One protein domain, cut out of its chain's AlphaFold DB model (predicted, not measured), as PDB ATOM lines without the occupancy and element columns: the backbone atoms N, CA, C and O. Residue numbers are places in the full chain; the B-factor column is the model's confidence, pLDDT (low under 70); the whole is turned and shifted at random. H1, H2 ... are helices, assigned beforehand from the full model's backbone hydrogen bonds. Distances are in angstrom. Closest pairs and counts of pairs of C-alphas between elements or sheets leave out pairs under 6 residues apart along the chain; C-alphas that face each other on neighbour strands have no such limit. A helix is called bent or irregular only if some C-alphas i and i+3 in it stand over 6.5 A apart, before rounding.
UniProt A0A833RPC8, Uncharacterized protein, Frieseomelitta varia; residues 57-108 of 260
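AT A GLANCE: This is residues 57 to 108 of the 260 residues of an uncharacterized protein of Frieseomelitta varia (UniProt A0A833RPC8). A kinked helix, H3, with the short helices H2 and H4 beside it forms one part of a drawn-out domain, and H1 lies by itself toward the other end, joined to H2 by a long link. The 52 printed residues hold four named helices, H1 to H4 in chain order, and no named strand: all helix. The whole is only just compact, close to loose, with a radius of gyration of the C-alphas of 11.5 A and spans of 43 by 21 by 13 A.

HOW THE PARTS SIT: H1, residues 60 to 66, is apart from H2, residues 78 to 81, from H3, residues 83 to 98, and from H4, residues 102 to 105. H2 is close to H3 but not clearly touching; their closest C-alphas, of Tyr 79 and Tyr 85, are 6.6 A apart. H3 and H4 touch, with closest C-alphas of Arg 87 and Ala 105 at 5.6 A. Every O i to N i+4 pair is within hydrogen-bond range in H1, 8 of 12 in H3, and H2 and H4 are too short for one.

IN THESE COORDINATES: H1 begins at C-alpha 60 (76.356, 78.925, 75.049) and measures 10.0 A. H3 measures 11.1 A; it is irregular, with C-alphas 92 and 95 9.5 A apart, and has a kink of 109 degrees near residue 92. H4 ends at C-alpha 105 (66.576, 99.752, 89.396).

THE WHOLE: The C-alphas farthest apart, of Arg 57 and Thr 108, are 42.9 A apart. Residues 74 to 79, of which 78 and 79 belong to H2, stand free. The printed part has no cut, and no printed residue is under 70 in pLDDT.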
ATOM      1  N   ARG A  57      83.043  76.840  68.908       85.06
ATOM      2  CA  ARG A  57      83.262  75.835  69.972       85.06
ATOM      3  C   ARG A  57      83.106  76.380  71.405       85.06
ATOM      4  O   ARG A  57      83.389  75.668  72.362       85.06
ATOM      5  N   LEU A  58      82.633  77.618  71.559       88.56
ATOM      6  CA  LEU A  58      82.348  78.245  72.841       88.56
ATOM      7  C   LEU A  58      81.100  77.619  73.465       88.56
ATOM      8  O   LEU A  58      80.165  77.218  72.764       88.56
ATOM      9  N   THR A  59      81.061  77.608  74.795       90.50
ATOM     10  CA  THR A  59      79.832  77.320  75.539       90.50
ATOM     11  C   THR A  59      78.769  78.373  75.208       90.50
ATOM     12  O   THR A  59      79.096  79.516  74.873       90.50
ATOM     13  N   LYS A  60      77.482  78.006  75.315       89.31
ATOM     14  CA  LYS A  60      76.356  78.925  75.049       89.31
ATOM     15  C   LYS A  60      76.517  80.237  75.830       89.31
ATOM     16  O   LYS A  60      76.409  81.304  75.243       89.31
ATOM     17  N   ALA A  61      76.908  80.156  77.103       90.88
ATOM     18  CA  ALA A  61      77.114  81.329  77.948       90.88
ATOM     19  C   ALA A  61      78.230  82.262  77.456       90.88
ATOM     20  O   ALA A  61      78.016  83.466  77.335       90.88
ATOM     21  N   HIS A  62      79.407  81.724  77.119       92.12
ATOM     22  CA  HIS A  62      80.510  82.546  76.607       92.12
ATOM     23  C   HIS A  62      80.193  83.140  75.233       92.12
ATOM     24  O   HIS A  62      80.588  84.266  74.934       92.12
ATOM     25  N   ARG A  63      79.431  82.414  74.407       91.56
ATOM     26  CA  ARG A  63      78.940  82.932  73.130       91.56
ATOM     27  C   ARG A  63      77.949  84.078  73.330       91.56
ATOM     28  O   ARG A  63      78.078  85.089  72.651       91.56
ATOM     29  N   ASN A  64      77.010  83.948  74.263       92.44
ATOM     30  CA  ASN A  64      76.053  85.006  74.574       92.44
ATOM     31  C   ASN A  64      76.775  86.271  75.051       92.44
ATOM     32  O   ASN A  64      76.456  87.357  74.585       92.44
ATOM     33  N   ILE A  65      77.819  86.136  75.878       92.19
ATOM     34  CA  ILE A  65      78.662  87.275  76.279       92.19
ATOM     35  C   ILE A  65      79.266  87.977  75.057       92.19
ATOM     36  O   ILE A  65      79.196  89.202  74.973       92.19
ATOM     37  N   LEU A  66      79.827  87.218  74.109       91.69
ATOM     38  CA  LEU A  66      80.417  87.763  72.882       91.69
ATOM     39  C   LEU A  66      79.383  88.479  72.005       91.69
ATOM     40  O   LEU A  66      79.702  89.488  71.386       91.69
ATOM     41  N   LEU A  67      78.148  87.976  71.974       90.25
ATOM     42  CA  LEU A  67      77.036  88.564  71.225       90.25
ATOM     43  C   LEU A  67      76.314  89.690  71.982       90.25
ATOM     44  O   LEU A  67      75.315  90.199  71.484       90.25
ATOM     45  N   GLY A  68      76.778  90.076  73.175       91.12
ATOM     46  CA  GLY A  68      76.104  91.099  73.977       91.12
ATOM     47  C   GLY A  68      74.720  90.662  74.466       91.12
ATOM     48  O   GLY A  68      73.834  91.489  74.618       91.12
ATOM     49  N   GLN A  69      74.533  89.366  74.712       91.19
ATOM     50  CA  GLN A  69      73.306  88.751  75.216       91.19
ATOM     51  C   GLN A  69      73.512  88.160  76.618       91.19
ATOM     52  O   GLN A  69      74.640  87.928  77.068       91.19
ATOM     53  N   LYS A  70      72.404  87.872  77.314       92.38
ATOM     54  CA  LYS A  70      72.431  87.305  78.667       92.38
ATOM     55  C   LYS A  70      73.191  85.965  78.704       92.38
ATOM     56  O   LYS A  70      72.831  85.053  77.958       92.38
ATOM     57  N   PRO A  71      74.195  85.797  79.583       91.62
ATOM     58  CA  PRO A  71      75.038  84.599  79.586       91.62
ATOM     59  C   PRO A  71      74.305  83.328  80.029       91.62
ATOM     60  O   PRO A  71      74.458  82.279  79.410       91.62
ATOM     61  N   TYR A  72      73.509  83.417  81.093       90.62
ATOM     62  CA  TYR A  72      72.835  82.271  81.702       90.62
ATOM     63  C   TYR A  72      71.326  82.495  81.693       90.62
ATOM     64  O   TYR A  72      70.872  83.577  82.059       90.62
ATOM     65  N   GLU A  73      70.555  81.491  81.278       86.44
ATOM     66  CA  GLU A  73      69.088  81.525  81.379       86.44
ATOM     67  C   GLU A  73      68.645  81.361  82.841       86.44
ATOM     68  O   GLU A  73      67.833  82.149  83.322       86.44
ATOM     69  N   GLU A  74      69.271  80.427  83.563       89.44
ATOM     70  CA  GLU A  74      69.017  80.130  84.977       89.44
ATOM     71  C   GLU A  74      70.126  80.670  85.897       89.44
ATOM     72  O   GLU A  74      71.282  80.863  85.490       89.44
ATOM     73  N   SER A  75      69.791  80.911  87.166       91.06
ATOM     74  CA  SER A  75      70.755  81.349  88.172       91.06
ATOM     75  C   SER A  75      71.699  80.209  88.564       91.06
ATOM     76  O   SER A  75      71.364  79.300  89.308       91.06
ATOM     77  N   GLN A  76      72.940  80.269  88.075       90.94
ATOM     78  CA  GLN A  76      73.986  79.310  88.470       90.94
ATOM     79  C   GLN A  76      74.533  79.516  89.892       90.94
ATOM     80  O   GLN A  76      75.224  78.652  90.423       90.94
ATOM     81  N   SER A  77      74.311  80.688  90.488       93.88
ATOM     82  CA  SER A  77      74.880  81.062  91.783       93.88
ATOM     83  C   SER A  77      73.955  82.022  92.521       93.88
ATOM     84  O   SER A  77      73.239  82.796  91.888       93.88
ATOM     85  N   TRP A  78      74.024  82.021  93.854       95.00
ATOM     86  CA  TRP A  78      73.142  82.819  94.717       95.00
ATOM     87  C   TRP A  78      73.167  84.324  94.402       95.00
ATOM     88  O   TRP A  78      72.154  85.012  94.503       95.00
ATOM     89  N   TYR A  79      74.317  84.862  93.976       93.81
ATOM     90  CA  TYR A  79      74.431  86.288  93.686       93.81
ATOM     91  C   TYR A  79      73.700  86.686  92.398       93.81
ATOM     92  O   TYR A  79      73.383  87.864  92.245       93.81
ATOM     93  N   HIS A  80      73.397  85.748  91.490       92.50
ATOM     94  CA  HIS A  80      72.582  86.021  90.299       92.50
ATOM     95  C   HIS A  80      71.153  86.438  90.663       92.50
ATOM     96  O   HIS A  80      70.536  87.221  89.937       92.50
ATOM     97  N   ASP A  81      70.665  85.984  91.816       91.56
ATOM     98  CA  ASP A  81      69.314  86.283  92.282       91.56
ATOM     99  C   ASP A  81      69.215  87.642  92.987       91.56
ATOM    100  O   ASP A  81      68.117  88.194  93.113       91.56
ATOM    101  N   THR A  82      70.357  88.228  93.367       94.38
ATOM    102  CA  THR A  82      70.421  89.524  94.053       94.38
ATOM    103  C   THR A  82      69.960  90.686  93.174       94.38
ATOM    104  O   THR A  82      70.186  90.727  91.958       94.38
ATOM    105  N   VAL A  83      69.392  91.706  93.823       93.75
ATOM    106  CA  VAL A  83      68.985  92.972  93.193       93.75
ATOM    107  C   VAL A  83      70.155  93.616  92.446       93.75
ATOM    108  O   VAL A  83      70.016  94.026  91.296       93.75
ATOM    109  N   ARG A  84      71.349  93.623  93.050       94.50
ATOM    110  CA  ARG A  84      72.568  94.194  92.459       94.50
ATOM    111  C   ARG A  84      72.935  93.543  91.122       94.50
ATOM    112  O   ARG A  84      73.257  94.248  90.163       94.50
ATOM    113  N   TYR A  85      72.898  92.213  91.035       94.12
ATOM    114  CA  TYR A  85      73.215  91.509  89.791       94.12
ATOM    115  C   TYR A  85      72.163  91.759  88.711       94.12
ATOM    116  O   TYR A  85      72.509  91.972  87.546       94.12
ATOM    117  N   LYS A  86      70.888  91.791  89.099       93.00
ATOM    118  CA  LYS A  86      69.770  92.112  88.208       93.00
ATOM    119  C   LYS A  86      69.875  93.543  87.664       93.00
ATOM    120  O   LYS A  86      69.817  93.718  86.451       93.00
ATOM    121  N   ARG A  87      70.187  94.539  88.505       94.06
ATOM    122  CA  ARG A  87      70.483  95.926  88.079       94.06
ATOM    123  C   ARG A  87      71.644  95.984  87.076       94.06
ATOM    124  O   ARG A  87      71.558  96.660  86.055       94.06
ATOM    125  N   ARG A  88      72.715  95.217  87.310       93.19
ATOM    126  CA  ARG A  88      73.853  95.126  86.375       93.19
ATOM    127  C   ARG A  88      73.475  94.472  85.042       93.19
ATOM    128  O   ARG A  88      73.926  94.923  83.994       93.19
ATOM    129  N   THR A  89      72.678  93.407  85.086       93.56
ATOM    130  CA  THR A  89      72.178  92.701  83.895       93.56
ATOM    131  C   THR A  89      71.298  93.625  83.060       93.56
ATOM    132  O   THR A  89      71.502  93.705  81.853       93.56
ATOM    133  N   LEU A  90      70.410  94.384  83.708       94.00
ATOM    134  CA  LEU A  90      69.573  95.394  83.066       94.00
ATOM    135  C   LEU A  90      70.409  96.438  82.318       94.00
ATOM    136  O   LEU A  90      70.162  96.692  81.145       94.00
ATOM    137  N   GLY A  91      71.432  97.001  82.969       93.12
ATOM    138  CA  GLY A  91      72.283  98.019  82.347       93.12
ATOM    139  C   GLY A  91      73.138  97.500  81.187       93.12
ATOM    140  O   GLY A  91      73.470  98.263  80.288       93.12
ATOM    141  N   ARG A  92      73.505  96.211  81.190       92.94
ATOM    142  CA  ARG A  92      74.367  95.618  80.153       92.94
ATOM    143  C   ARG A  92      73.590  95.045  78.967       92.94
ATOM    144  O   ARG A  92      74.061  95.156  77.843       92.94
ATOM    145  N   TYR A  93      72.468  94.385  79.231       92.94
ATOM    146  CA  TYR A  93      71.742  93.575  78.248       92.94
ATOM    147  C   TYR A  93      70.308  94.060  78.000       92.94
ATOM    148  O   TYR A  93      69.608  93.497  77.165       92.94
ATOM    149  N   GLY A  94      69.858  95.090  78.717       91.19
ATOM    150  CA  GLY A  94      68.530  95.665  78.555       91.19
ATOM    151  C   GLY A  94      67.408  94.852  79.205       91.19
ATOM    152  O   GLY A  94      67.626  93.911  79.975       91.19
ATOM    153  N   MET A  95      66.177  95.266  78.902       90.19
ATOM    154  CA  MET A  95      64.949  94.724  79.495       90.19
ATOM    155  C   MET A  95      64.651  93.289  79.061       90.19
ATOM    156  O   MET A  95      64.231  92.479  79.885       90.19
ATOM    157  N   GLU A  96      64.919  92.967  77.793       88.56
ATOM    158  CA  GLU A  96      64.659  91.646  77.202       88.56
ATOM    159  C   GLU A  96      65.400  90.528  77.944       88.56
ATOM    160  O   GLU A  96      64.868  89.443  78.163       88.56
ATOM    161  N   ALA A  97      66.619  90.813  78.405       87.81
ATOM    162  CA  ALA A  97      67.434  89.874  79.163       87.81
ATOM    163  C   ALA A  97      66.975  89.704  80.621       87.81
ATOM    164  O   ALA A  97      67.145  88.637  81.222       87.81
ATOM    165  N   LEU A  98      66.447  90.761  81.238       87.56
ATOM    166  CA  LEU A  98      66.191  90.766  82.673       87.56
ATOM    167  C   LEU A  98      65.028  89.841  83.052       87.56
ATOM    168  O   LEU A  98      65.127  89.130  84.051       87.56
ATOM    169  N   GLY A  99      63.950  89.845  82.260       85.19
ATOM    170  CA  GLY A  99      62.725  89.088  82.553       85.19
ATOM    171  C   GLY A  99      61.967  89.574  83.800       85.19
ATOM    172  O   GLY A  99      61.087  88.879  84.292       85.19
ATOM    173  N   VAL A 100      62.320  90.752  84.328       87.25
ATOM    174  CA  VAL A 100      61.747  91.404  85.522       87.25
ATOM    175  C   VAL A 100      61.489  92.876  85.167       87.25
ATOM    176  O   VAL A 100      62.198  93.413  84.311       87.25
ATOM    177  N   PRO A 101      60.504  93.564  85.775       90.75
ATOM    178  CA  PRO A 101      60.289  94.993  85.548       90.75
ATOM    179  C   PRO A 101      61.519  95.859  85.872       90.75
ATOM    180  O   PRO A 101      62.236  95.628  86.847       90.75
ATOM    181  N   ALA A 102      61.697  96.932  85.092       91.25
ATOM    182  CA  ALA A 102      62.779  97.911  85.245       91.25
ATOM    183  C   ALA A 102      62.755  98.635  86.602       91.25
ATOM    184  O   ALA A 102      63.779  99.153  87.041       91.25
ATOM    185  N   GLY A 103      61.590  98.659  87.264       90.81
ATOM    186  CA  GLY A 103      61.379  99.304  88.563       90.81
ATOM    187  C   GLY A 103      62.336  98.822  89.653       90.81
ATOM    188  O   GLY A 103      62.636  99.583  90.561       90.81
ATOM    189  N   LEU A 104      62.914  97.623  89.509       90.50
ATOM    190  CA  LEU A 104      63.963  97.105  90.393       90.50
ATOM    191  C   LEU A 104      65.218  98.002  90.460       90.50
ATOM    192  O   LEU A 104      66.001  97.920  91.408       90.50
ATOM    193  N   ALA A 105      65.459  98.813  89.427       90.50
ATOM    194  CA  ALA A 105      66.576  99.752  89.396       90.50
ATOM    195  C   ALA A 105      66.405 100.910  90.381       90.50
ATOM    196  O   ALA A 105      67.408 101.439  90.859       90.50
ATOM    197  N   TRP A 106      65.161 101.265  90.697       93.56
ATOM    198  CA  TRP A 106      64.850 102.301  91.664       93.56
ATOM    199  C   TRP A 106      64.884 101.737  93.089       93.56
ATOM    200  O   TRP A 106      64.647 100.538  93.281       93.56
ATOM    201  N   PRO A 107      65.235 102.571  94.080       95.75
ATOM    202  CA  PRO A 107      65.165 102.184  95.478       95.75
ATOM    203  C   PRO A 107      63.715 101.985  95.920       95.75
ATOM    204  O   PRO A 107      62.781 102.550  95.342       95.75
ATOM    205  N   THR A 108      63.533 101.174  96.956       95.88
ATOM    206  CA  THR A 108      62.244 101.046  97.647       95.88
ATOM    207  C   THR A 108      61.971 102.298  98.492       95.88
ATOM    208  O   THR A 108      62.907 103.033  98.809       95.88
TER     209      THR A 108